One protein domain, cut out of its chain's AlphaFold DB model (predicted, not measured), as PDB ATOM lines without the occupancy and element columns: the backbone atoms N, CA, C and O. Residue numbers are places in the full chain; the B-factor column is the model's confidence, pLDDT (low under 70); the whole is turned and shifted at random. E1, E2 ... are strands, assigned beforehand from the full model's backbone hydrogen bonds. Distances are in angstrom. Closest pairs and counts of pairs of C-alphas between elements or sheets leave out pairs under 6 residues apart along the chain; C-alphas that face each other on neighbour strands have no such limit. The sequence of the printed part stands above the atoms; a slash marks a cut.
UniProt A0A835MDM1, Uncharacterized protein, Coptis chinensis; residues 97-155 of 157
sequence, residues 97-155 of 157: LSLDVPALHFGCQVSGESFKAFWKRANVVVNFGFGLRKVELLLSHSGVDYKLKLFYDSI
ATOM      1  N   LEU A  97     229.038 222.533  89.165       74.00
ATOM      2  CA  LEU A  97     230.222 222.005  88.513       74.00
ATOM      3  C   LEU A  97     230.743 220.856  89.371       74.00
ATOM      4  O   LEU A  97     231.108 221.063  90.527       74.00
ATOM      5  N   SER A  98     230.741 219.661  88.795       82.62
ATOM      6  CA  SER A  98     231.426 218.493  89.338       82.62
ATOM      7  C   SER A  98     232.768 218.362  88.635       82.62
ATOM      8  O   SER A  98     232.819 218.262  87.411       82.62
ATOM      9  N   LEU A  99     233.844 218.412  89.410       87.44
ATOM     10  CA  LEU A  99     235.209 218.249  88.936       87.44
ATOM     11  C   LEU A  99     235.800 216.984  89.549       87.44
ATOM     12  O   LEU A  99     235.844 216.853  90.774       87.44
ATOM     13  N   ASP A 100     236.303 216.097  88.701       89.25
ATOM     14  CA  ASP A 100     237.103 214.961  89.142       89.25
ATOM     15  C   ASP A 100     238.531 215.434  89.402       89.25
ATOM     16  O   ASP A 100     239.247 215.867  88.497       89.25
ATOM     17  N   VAL A 101     238.941 215.393  90.666       87.88
ATOM     18  CA  VAL A 101     240.249 215.873  91.100       87.88
ATOM     19  C   VAL A 101     241.162 214.674  91.369       87.88
ATOM     20  O   VAL A 101     240.807 213.787  92.155       87.88
ATOM     21  N   PRO A 102     242.368 214.643  90.764       87.06
ATOM     22  CA  PRO A 102     243.271 213.499  90.867       87.06
ATOM     23  C   PRO A 102     243.758 213.271  92.298       87.06
ATOM     24  O   PRO A 102     243.933 212.125  92.712       87.06
ATOM     25  N   ALA A 103     243.956 214.342  93.072       89.56
ATOM     26  CA  ALA A 103     244.266 214.248  94.488       89.56
ATOM     27  C   ALA A 103     243.795 215.471  95.282       89.56
ATOM     28  O   ALA A 103     244.031 216.612  94.890       89.56
ATOM     29  N   LEU A 104     243.206 215.217  96.447       90.31
ATOM     30  CA  LEU A 104     242.929 216.201  97.482       90.31
ATOM     31  C   LEU A 104     243.990 216.094  98.580       90.31
ATOM     32  O   LEU A 104     244.245 215.003  99.095       90.31
ATOM     33  N   HIS A 105     244.575 217.229  98.952       91.44
ATOM     34  CA  HIS A 105     245.555 217.341 100.027       91.44
ATOM     35  C   HIS A 105     244.967 218.172 101.171       91.44
ATOM     36  O   HIS A 105     244.625 219.334 100.973       91.44
ATOM     37  N   PHE A 106     244.877 217.594 102.370       89.38
ATOM     38  CA  PHE A 106     244.593 218.345 103.592       89.38
ATOM     39  C   PHE A 106     245.902 218.644 104.309       89.38
ATOM     40  O   PHE A 106     246.702 217.742 104.573       89.38
ATOM     41  N   GLY A 107     246.128 219.915 104.609       91.62
ATOM     42  CA  GLY A 107     247.395 220.418 105.114       91.62
ATOM     43  C   GLY A 107     247.299 221.876 105.530       91.62
ATOM     44  O   GLY A 107     246.217 222.461 105.505       91.62
ATOM     45  N   CYS A 108     248.439 222.462 105.872       89.94
ATOM     46  CA  CYS A 108     248.562 223.898 106.079       89.94
ATOM     47  C   CYS A 108     249.831 224.441 105.417       89.94
ATOM     48  O   CYS A 108     250.817 223.724 105.212       89.94
ATOM     49  N   GLN A 109     249.792 225.727 105.073       92.31
ATOM     50  CA  GLN A 109     250.973 226.458 104.638       92.31
ATOM     51  C   GLN A 109     251.867 226.721 105.856       92.31
ATOM     52  O   GLN A 109     251.399 227.234 106.870       92.31
ATOM     53  N   VAL A 110     253.137 226.332 105.766       93.06
ATOM     54  CA  VAL A 110     254.117 226.436 106.864       93.06
ATOM     55  C   VAL A 110     255.101 227.581 106.641       93.06
ATOM     56  O   VAL A 110     255.647 228.121 107.598       93.06
ATOM     57  N   SER A 111     255.318 227.973 105.387       92.56
ATOM     58  CA  SER A 111     256.062 229.173 105.001       92.56
ATOM     59  C   SER A 111     255.548 229.693 103.657       92.56
ATOM     60  O   SER A 111     254.732 229.033 103.010       92.56
ATOM     61  N   GLY A 112     256.037 230.851 103.203       90.81
ATOM     62  CA  GLY A 112     255.639 231.435 101.913       90.81
ATOM     63  C   GLY A 112     255.743 230.460 100.731       90.81
ATOM     64  O   GLY A 112     254.884 230.473  99.858       90.81
ATOM     65  N   GLU A 113     256.718 229.551 100.767       92.81
ATOM     66  CA  GLU A 113     256.990 228.591  99.688       92.81
ATOM     67  C   GLU A 113     256.718 227.128 100.075       92.81
ATOM     68  O   GLU A 113     256.921 226.228  99.262       92.81
ATOM     69  N   SER A 114     256.266 226.851 101.307       91.31
ATOM     70  CA  SER A 114     256.078 225.475 101.780       91.31
ATOM     71  C   SER A 114     254.655 225.187 102.247       91.31
ATOM     72  O   SER A 114     254.082 225.877 103.092       91.31
ATOM     73  N   PHE A 115     254.100 224.095 101.723       92.69
ATOM     74  CA  PHE A 115     252.827 223.525 102.145       92.69
ATOM     75  C   PHE A 115     253.055 222.114 102.682       92.69
ATOM     76  O   PHE A 115     253.608 221.257 101.990       92.69
ATOM     77  N   LYS A 116     252.608 221.851 103.911       92.81
ATOM     78  CA  LYS A 116     252.709 220.531 104.534       92.81
ATOM     79  C   LYS A 116     251.354 219.846 104.501       92.81
ATOM     80  O   LYS A 116     250.420 220.265 105.180       92.81
ATOM     81  N   ALA A 117     251.264 218.765 103.731       92.69
ATOM     82  CA  ALA A 117     250.093 217.899 103.707       92.69
ATOM     83  C   ALA A 117     250.152 216.887 104.863       92.69
ATOM     84  O   ALA A 117     251.128 216.149 104.996       92.69
ATOM     85  N   PHE A 118     249.099 216.829 105.673       91.88
ATOM     86  CA  PHE A 118     248.912 215.811 106.713       91.88
ATOM     87  C   PHE A 118     248.175 214.585 106.181       91.88
ATOM     88  O   PHE A 118     248.346 213.482 106.692       91.88
ATOM     89  N   TRP A 119     247.350 214.772 105.151       90.88
ATOM     90  CA  TRP A 119     246.563 213.703 104.560       90.88
ATOM     91  C   TRP A 119     246.338 213.944 103.072       90.88
ATOM     92  O   TRP A 119     246.192 215.082 102.622       90.88
ATOM     93  N   LYS A 120     246.288 212.856 102.301       91.25
ATOM     94  CA  LYS A 120     246.069 212.874 100.854       91.25
ATOM     95  C   LYS A 120     245.059 211.802 100.463       91.25
ATOM     96  O   LYS A 120     245.139 210.672 100.943       91.25
ATOM     97  N   ARG A 121     244.171 212.122  99.521       90.19
ATOM     98  CA  ARG A 121     243.267 211.146  98.902       90.19
ATOM     99  C   ARG A 121     243.164 211.349  97.404       90.19
ATOM    100  O   ARG A 121     243.043 212.478  96.952       90.19
ATOM    101  N   ALA A 122     243.216 210.251  96.659       90.19
ATOM    102  CA  ALA A 122     243.013 210.249  95.216       90.19
ATOM    103  C   ALA A 122     241.530 210.096  94.854       90.19
ATOM    104  O   ALA A 122     240.748 209.622  95.679       90.19
ATOM    105  N   ASN A 123     241.189 210.438  93.609       88.75
ATOM    106  CA  ASN A 123     239.862 210.236  93.014       88.75
ATOM    107  C   ASN A 123     238.745 210.898  93.833       88.75
ATOM    108  O   ASN A 123     237.818 210.239  94.302       88.75
ATOM    109  N   VAL A 124     238.878 212.205  94.055       89.75
ATOM    110  CA  VAL A 124     237.893 212.994  94.801       89.75
ATOM    111  C   VAL A 124     237.019 213.749  93.816       89.75
ATOM    112  O   VAL A 124     237.534 214.394  92.907       89.75
ATOM    113  N   VAL A 125     235.707 213.720  94.030       90.88
ATOM    114  CA  VAL A 125     234.768 214.535  93.252       90.88
ATOM    115  C   VAL A 125     234.499 215.824  94.010       90.88
ATOM    116  O   VAL A 125     234.102 215.810  95.178       90.88
ATOM    117  N   VAL A 126     234.707 216.955  93.349       89.06
ATOM    118  CA  VAL A 126     234.496 218.285  93.913       89.06
ATOM    119  C   VAL A 126     233.286 218.918  93.256       89.06
ATOM    120  O   VAL A 126     233.284 219.168  92.058       89.06
ATOM    121  N   ASN A 127     232.269 219.212  94.055       88.00
ATOM    122  CA  ASN A 127     231.066 219.893  93.612       88.00
ATOM    123  C   ASN A 127     231.068 221.336  94.106       88.00
ATOM    124  O   ASN A 127     231.069 221.593  95.310       88.00
ATOM    125  N   PHE A 128     230.994 222.288  93.191       83.00
ATOM    126  CA  PHE A 128     230.861 223.707  93.510       83.00
ATOM    127  C   PHE A 128     229.938 224.376  92.501       83.00
ATOM    128  O   PHE A 128     229.645 223.806  91.461       83.00
ATOM    129  N   GLY A 129     229.426 225.569  92.784       72.88
ATOM    130  CA  GLY A 129     228.579 226.235  91.803       72.88
ATOM    131  C   GLY A 129     228.342 227.700  92.076       72.88
ATOM    132  O   GLY A 129     228.338 228.140  93.226       72.88
ATOM    133  N   PHE A 130     228.107 228.459  91.009       62.03
ATOM    134  CA  PHE A 130     227.805 229.882  91.115       62.03
ATOM    135  C   PHE A 130     226.513 230.084  91.924       62.03
ATOM    136  O   PHE A 130     225.456 229.540  91.609       62.03
ATOM    137  N   GLY A 131     226.607 230.825  93.033       64.38
ATOM    138  CA  GLY A 131     225.491 231.049  93.966       64.38
ATOM    139  C   GLY A 131     225.255 229.928  94.990       64.38
ATOM    140  O   GLY A 131     224.417 230.072  95.888       64.38
ATOM    141  N   LEU A 132     226.007 228.827  94.921       69.38
ATOM    142  CA  LEU A 132     226.147 227.885  96.026       69.38
ATOM    143  C   LEU A 132     227.273 228.433  96.905       69.38
ATOM    144  O   LEU A 132     228.442 228.291  96.580       69.38
ATOM    145  N   ARG A 133     226.932 229.100  98.015       78.69
ATOM    146  CA  ARG A 133     227.890 229.579  99.037       78.69
ATOM    147  C   ARG A 133     228.554 228.414  99.798       78.69
ATOM    148  O   ARG A 133     228.612 228.420 101.024       78.69
ATOM    149  N   LYS A 134     228.945 227.359  99.084       84.81
ATOM    150  CA  LYS A 134     229.564 226.146  99.599       84.81
ATOM    151  C   LYS A 134     230.312 225.383  98.503       84.81
ATOM    152  O   LYS A 134     229.894 225.389  97.346       84.81
ATOM    153  N   VAL A 135     231.339 224.653  98.915       87.38
ATOM    154  CA  VAL A 135     232.045 223.626  98.144       87.38
ATOM    155  C   VAL A 135     231.798 222.283  98.826       87.38
ATOM    156  O   VAL A 135     231.844 222.192 100.052       87.38
ATOM    157  N   GLU A 136     231.501 221.239  98.059       89.75
ATOM    158  CA  GLU A 136     231.338 219.881  98.574       89.75
ATOM    159  C   GLU A 136     232.427 218.969  98.003       89.75
ATOM    160  O   GLU A 136     232.653 218.946  96.799       89.75
ATOM    161  N   LEU A 137     233.083 218.205  98.867       90.56
ATOM    162  CA  LEU A 137     234.114 217.236  98.514       90.56
ATOM    163  C   LEU A 137     233.560 215.843  98.815       90.56
ATOM    164  O   LEU A 137     233.149 215.573  99.945       90.56
ATOM    165  N   LEU A 138     233.517 214.985  97.803       91.06
ATOM    166  CA  LEU A 138     233.039 213.610  97.888       91.06
ATOM    167  C   LEU A 138     234.220 212.664  97.703       91.06
ATOM    168  O   LEU A 138     234.948 212.758  96.714       91.06
ATOM    169  N   LEU A 139     234.409 211.755  98.652       91.62
ATOM    170  CA  LEU A 139     235.500 210.789  98.618       91.62
ATOM    171  C   LEU A 139     235.094 209.492  99.305       91.62
ATOM    172  O   LEU A 139     234.412 209.521 100.323       91.62
ATOM    173  N   SER A 140     235.585 208.367  98.808       89.12
ATOM    174  CA  SER A 140     235.471 207.079  99.497       89.12
ATOM    175  C   SER A 140     236.753 206.816 100.271       89.12
ATOM    176  O   SER A 140     237.836 207.006  99.718       89.12
ATOM    177  N   HIS A 141     236.678 206.359 101.519       86.06
ATOM    178  CA  HIS A 141     237.823 205.943 102.331       86.06
ATOM    179  C   HIS A 141     237.464 204.695 103.145       86.06
ATOM    180  O   HIS A 141     236.416 204.648 103.777       86.06
ATOM    181  N   SER A 142     238.317 203.667 103.098       87.94
ATOM    182  CA  SER A 142     238.115 202.398 103.824       87.94
ATOM    183  C   SER A 142     236.742 201.743 103.593       87.94
ATOM    184  O   SER A 142     236.152 201.183 104.509       87.94
ATOM    185  N   GLY A 143     236.222 201.832 102.362       88.31
ATOM    186  CA  GLY A 143     234.918 201.270 101.986       88.31
ATOM    187  C   GLY A 143     233.706 202.114 102.392       88.31
ATOM    188  O   GLY A 143     232.579 201.673 102.199       88.31
ATOM    189  N   VAL A 144     233.921 203.315 102.932       92.12
ATOM    190  CA  VAL A 144     232.859 204.237 103.348       92.12
ATOM    191  C   VAL A 144     232.933 205.520 102.526       92.12
ATOM    192  O   VAL A 144     234.015 206.069 102.316       92.12
ATOM    193  N   ASP A 145     231.780 206.008 102.079       92.12
ATOM    194  CA  ASP A 145     231.669 207.269 101.350       92.12
ATOM    195  C   ASP A 145     231.488 208.447 102.308       92.12
ATOM    196  O   ASP A 145     230.611 208.461 103.173       92.12
ATOM    197  N   TYR A 146     232.314 209.469 102.117       90.50
ATOM    198  CA  TYR A 146     232.345 210.683 102.914       90.50
ATOM    199  C   TYR A 146     232.007 211.902 102.063       90.50
ATOM    200  O   TYR A 146     232.374 212.014 100.892       90.50
ATOM    201  N   LYS A 147     231.336 212.860 102.707       91.81
ATOM    202  CA  LYS A 147     230.982 214.152 102.128       91.81
ATOM    203  C   LYS A 147     231.385 215.279 103.069       91.81
ATOM    204  O   LYS A 147     230.721 215.502 104.080       91.81
ATOM    205  N   LEU A 148     232.417 216.030 102.702       89.12
ATOM    206  CA  LEU A 148     232.807 217.252 103.403       89.12
ATOM    207  C   LEU A 148     232.154 218.463 102.731       89.12
ATOM    208  O   LEU A 148     232.160 218.572 101.507       89.12
ATOM    209  N   LYS A 149     231.578 219.375 103.519       89.62
ATOM    210  CA  LYS A 149     230.992 220.628 103.024       89.62
ATOM    211  C   LYS A 149     231.720 221.807 103.651       89.62
ATOM    212  O   LYS A 149     231.723 221.939 104.869       89.62
ATOM    213  N   LEU A 150     232.284 222.665 102.814       87.62
ATOM    214  CA  LEU A 150     232.905 223.922 103.213       87.62
ATOM    215  C   LEU A 150     231.966 225.052 102.819       87.62
ATOM    216  O   LEU A 150     231.592 225.146 101.655       87.62
ATOM    217  N   PHE A 151     231.551 225.883 103.769       84.31
ATOM    218  CA  PHE A 151     230.710 227.046 103.484       84.31
ATOM    219  C   PHE A 151     231.582 228.256 103.158       84.31
ATOM    220  O   PHE A 151     232.696 228.370 103.658       84.31
ATOM    221  N   TYR A 152     231.071 229.160 102.322       79.00
ATOM    222  CA  TYR A 152     231.792 230.369 101.912       79.00
ATOM    223  C   TYR A 152     232.263 231.195 103.114       79.00
ATOM    224  O   TYR A 152     233.410 231.631 103.147       79.00
ATOM    225  N   ASP A 153     231.413 231.307 104.135       79.69
ATOM    226  CA  ASP A 153     231.702 232.044 105.370       79.69
ATOM    227  C   ASP A 153     232.879 231.439 106.164       79.69
ATOM    228  O   ASP A 153     233.431 232.089 107.040       79.69
ATOM    229  N   SER A 154     233.272 230.195 105.868       75.12
ATOM    230  CA  SER A 154     234.435 229.520 106.461       75.12
ATOM    231  C   SER A 154     235.694 229.589 105.590       75.12
ATOM    232  O   SER A 154     236.751 229.157 106.035       75.12
ATOM    233  N   ILE A 155     235.582 230.053 104.340       70.69
ATOM    234  CA  ILE A 155     236.689 230.128 103.372       70.69
ATOM    235  C   ILE A 155     237.230 231.561 103.279       70.69
ATOM    236  O   ILE A 155     238.413 231.745 103.017       70.69
TER     237      ILE A 155
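This is residues 97 to 155 of the 157 residues of an uncharacterized protein of Coptis chinensis (UniProt A0A835MDM1). A single strongly twisted sheet of four strands makes up the domain: a long, bent hairpin of E1 and E2 reaches out like an arm from a shorter hairpin of E3 and E4, and only the end of E2 near the bend, residues 124 to 128, lies beside E3. No named helix covers either face of the sheet. The printed part has 59 residues with four named strands, E1, E2, E3 and E4, in that order both along the chain and across the sheet, all antiparallel, and the class is all strand. The whole is only just loose, close to compact, with a radius of gyration of the C-alphas of 12.8 A, and its outline is flat, spanning 32 by 31 by 17 A.

E2, residues 114 to 129, is the longest strand by residues, with 16, and measures 29.3 A from first to last C-alpha. E1, residues 97 to 111, measures 31.5 A and begins at C-alpha 97, at (230.222, 222.005, 88.513). E3, residues 134 to 141, measures 22.0 A. E4, residues 144 to 151, measures 22.9 A and ends at C-alpha 151, at (230.710, 227.046, 103.484). E1 bends by 85 degrees at residue 100, and E2 bends by 99 degrees at residue 123.

The four strands form a meander, each strand the antiparallel neighbour of the one before. E1 and E2 are a hairpin, with 155 degrees between their directions. C-alphas 103 and 122 face each other at 4.3 A, and N 99 and O 126 are within hydrogen-bond range at 2.8 A, as are N 116 and O 108 at 2.9 A. E2 and E3 are also a hairpin; C-alphas 126 and 137 face each other at 4.7 A, and N 127 and O 136 are within hydrogen-bond range at 2.8 A. E3 and E4 are a hairpin with 162 degrees between their directions. C-alphas 136 and 149 face each other at 4.5 A, and N 137 and O 148 are within hydrogen-bond range at 2.8 A. E1 and E4 are the edge strands and are apart.

The C-alphas of Gly 112 and Gly 143 are the two farthest apart, at 36.6 A. From edge to edge of the sheet the strands' lines turn by 109 degrees, and its C-alphas lie up to 8.8 A off their best plane. The printed part has no cut, and its three links are tight. The mean pLDDT of the printed part is 86.8; residues 130 to 132, in the link from E2 to E3, are under 70.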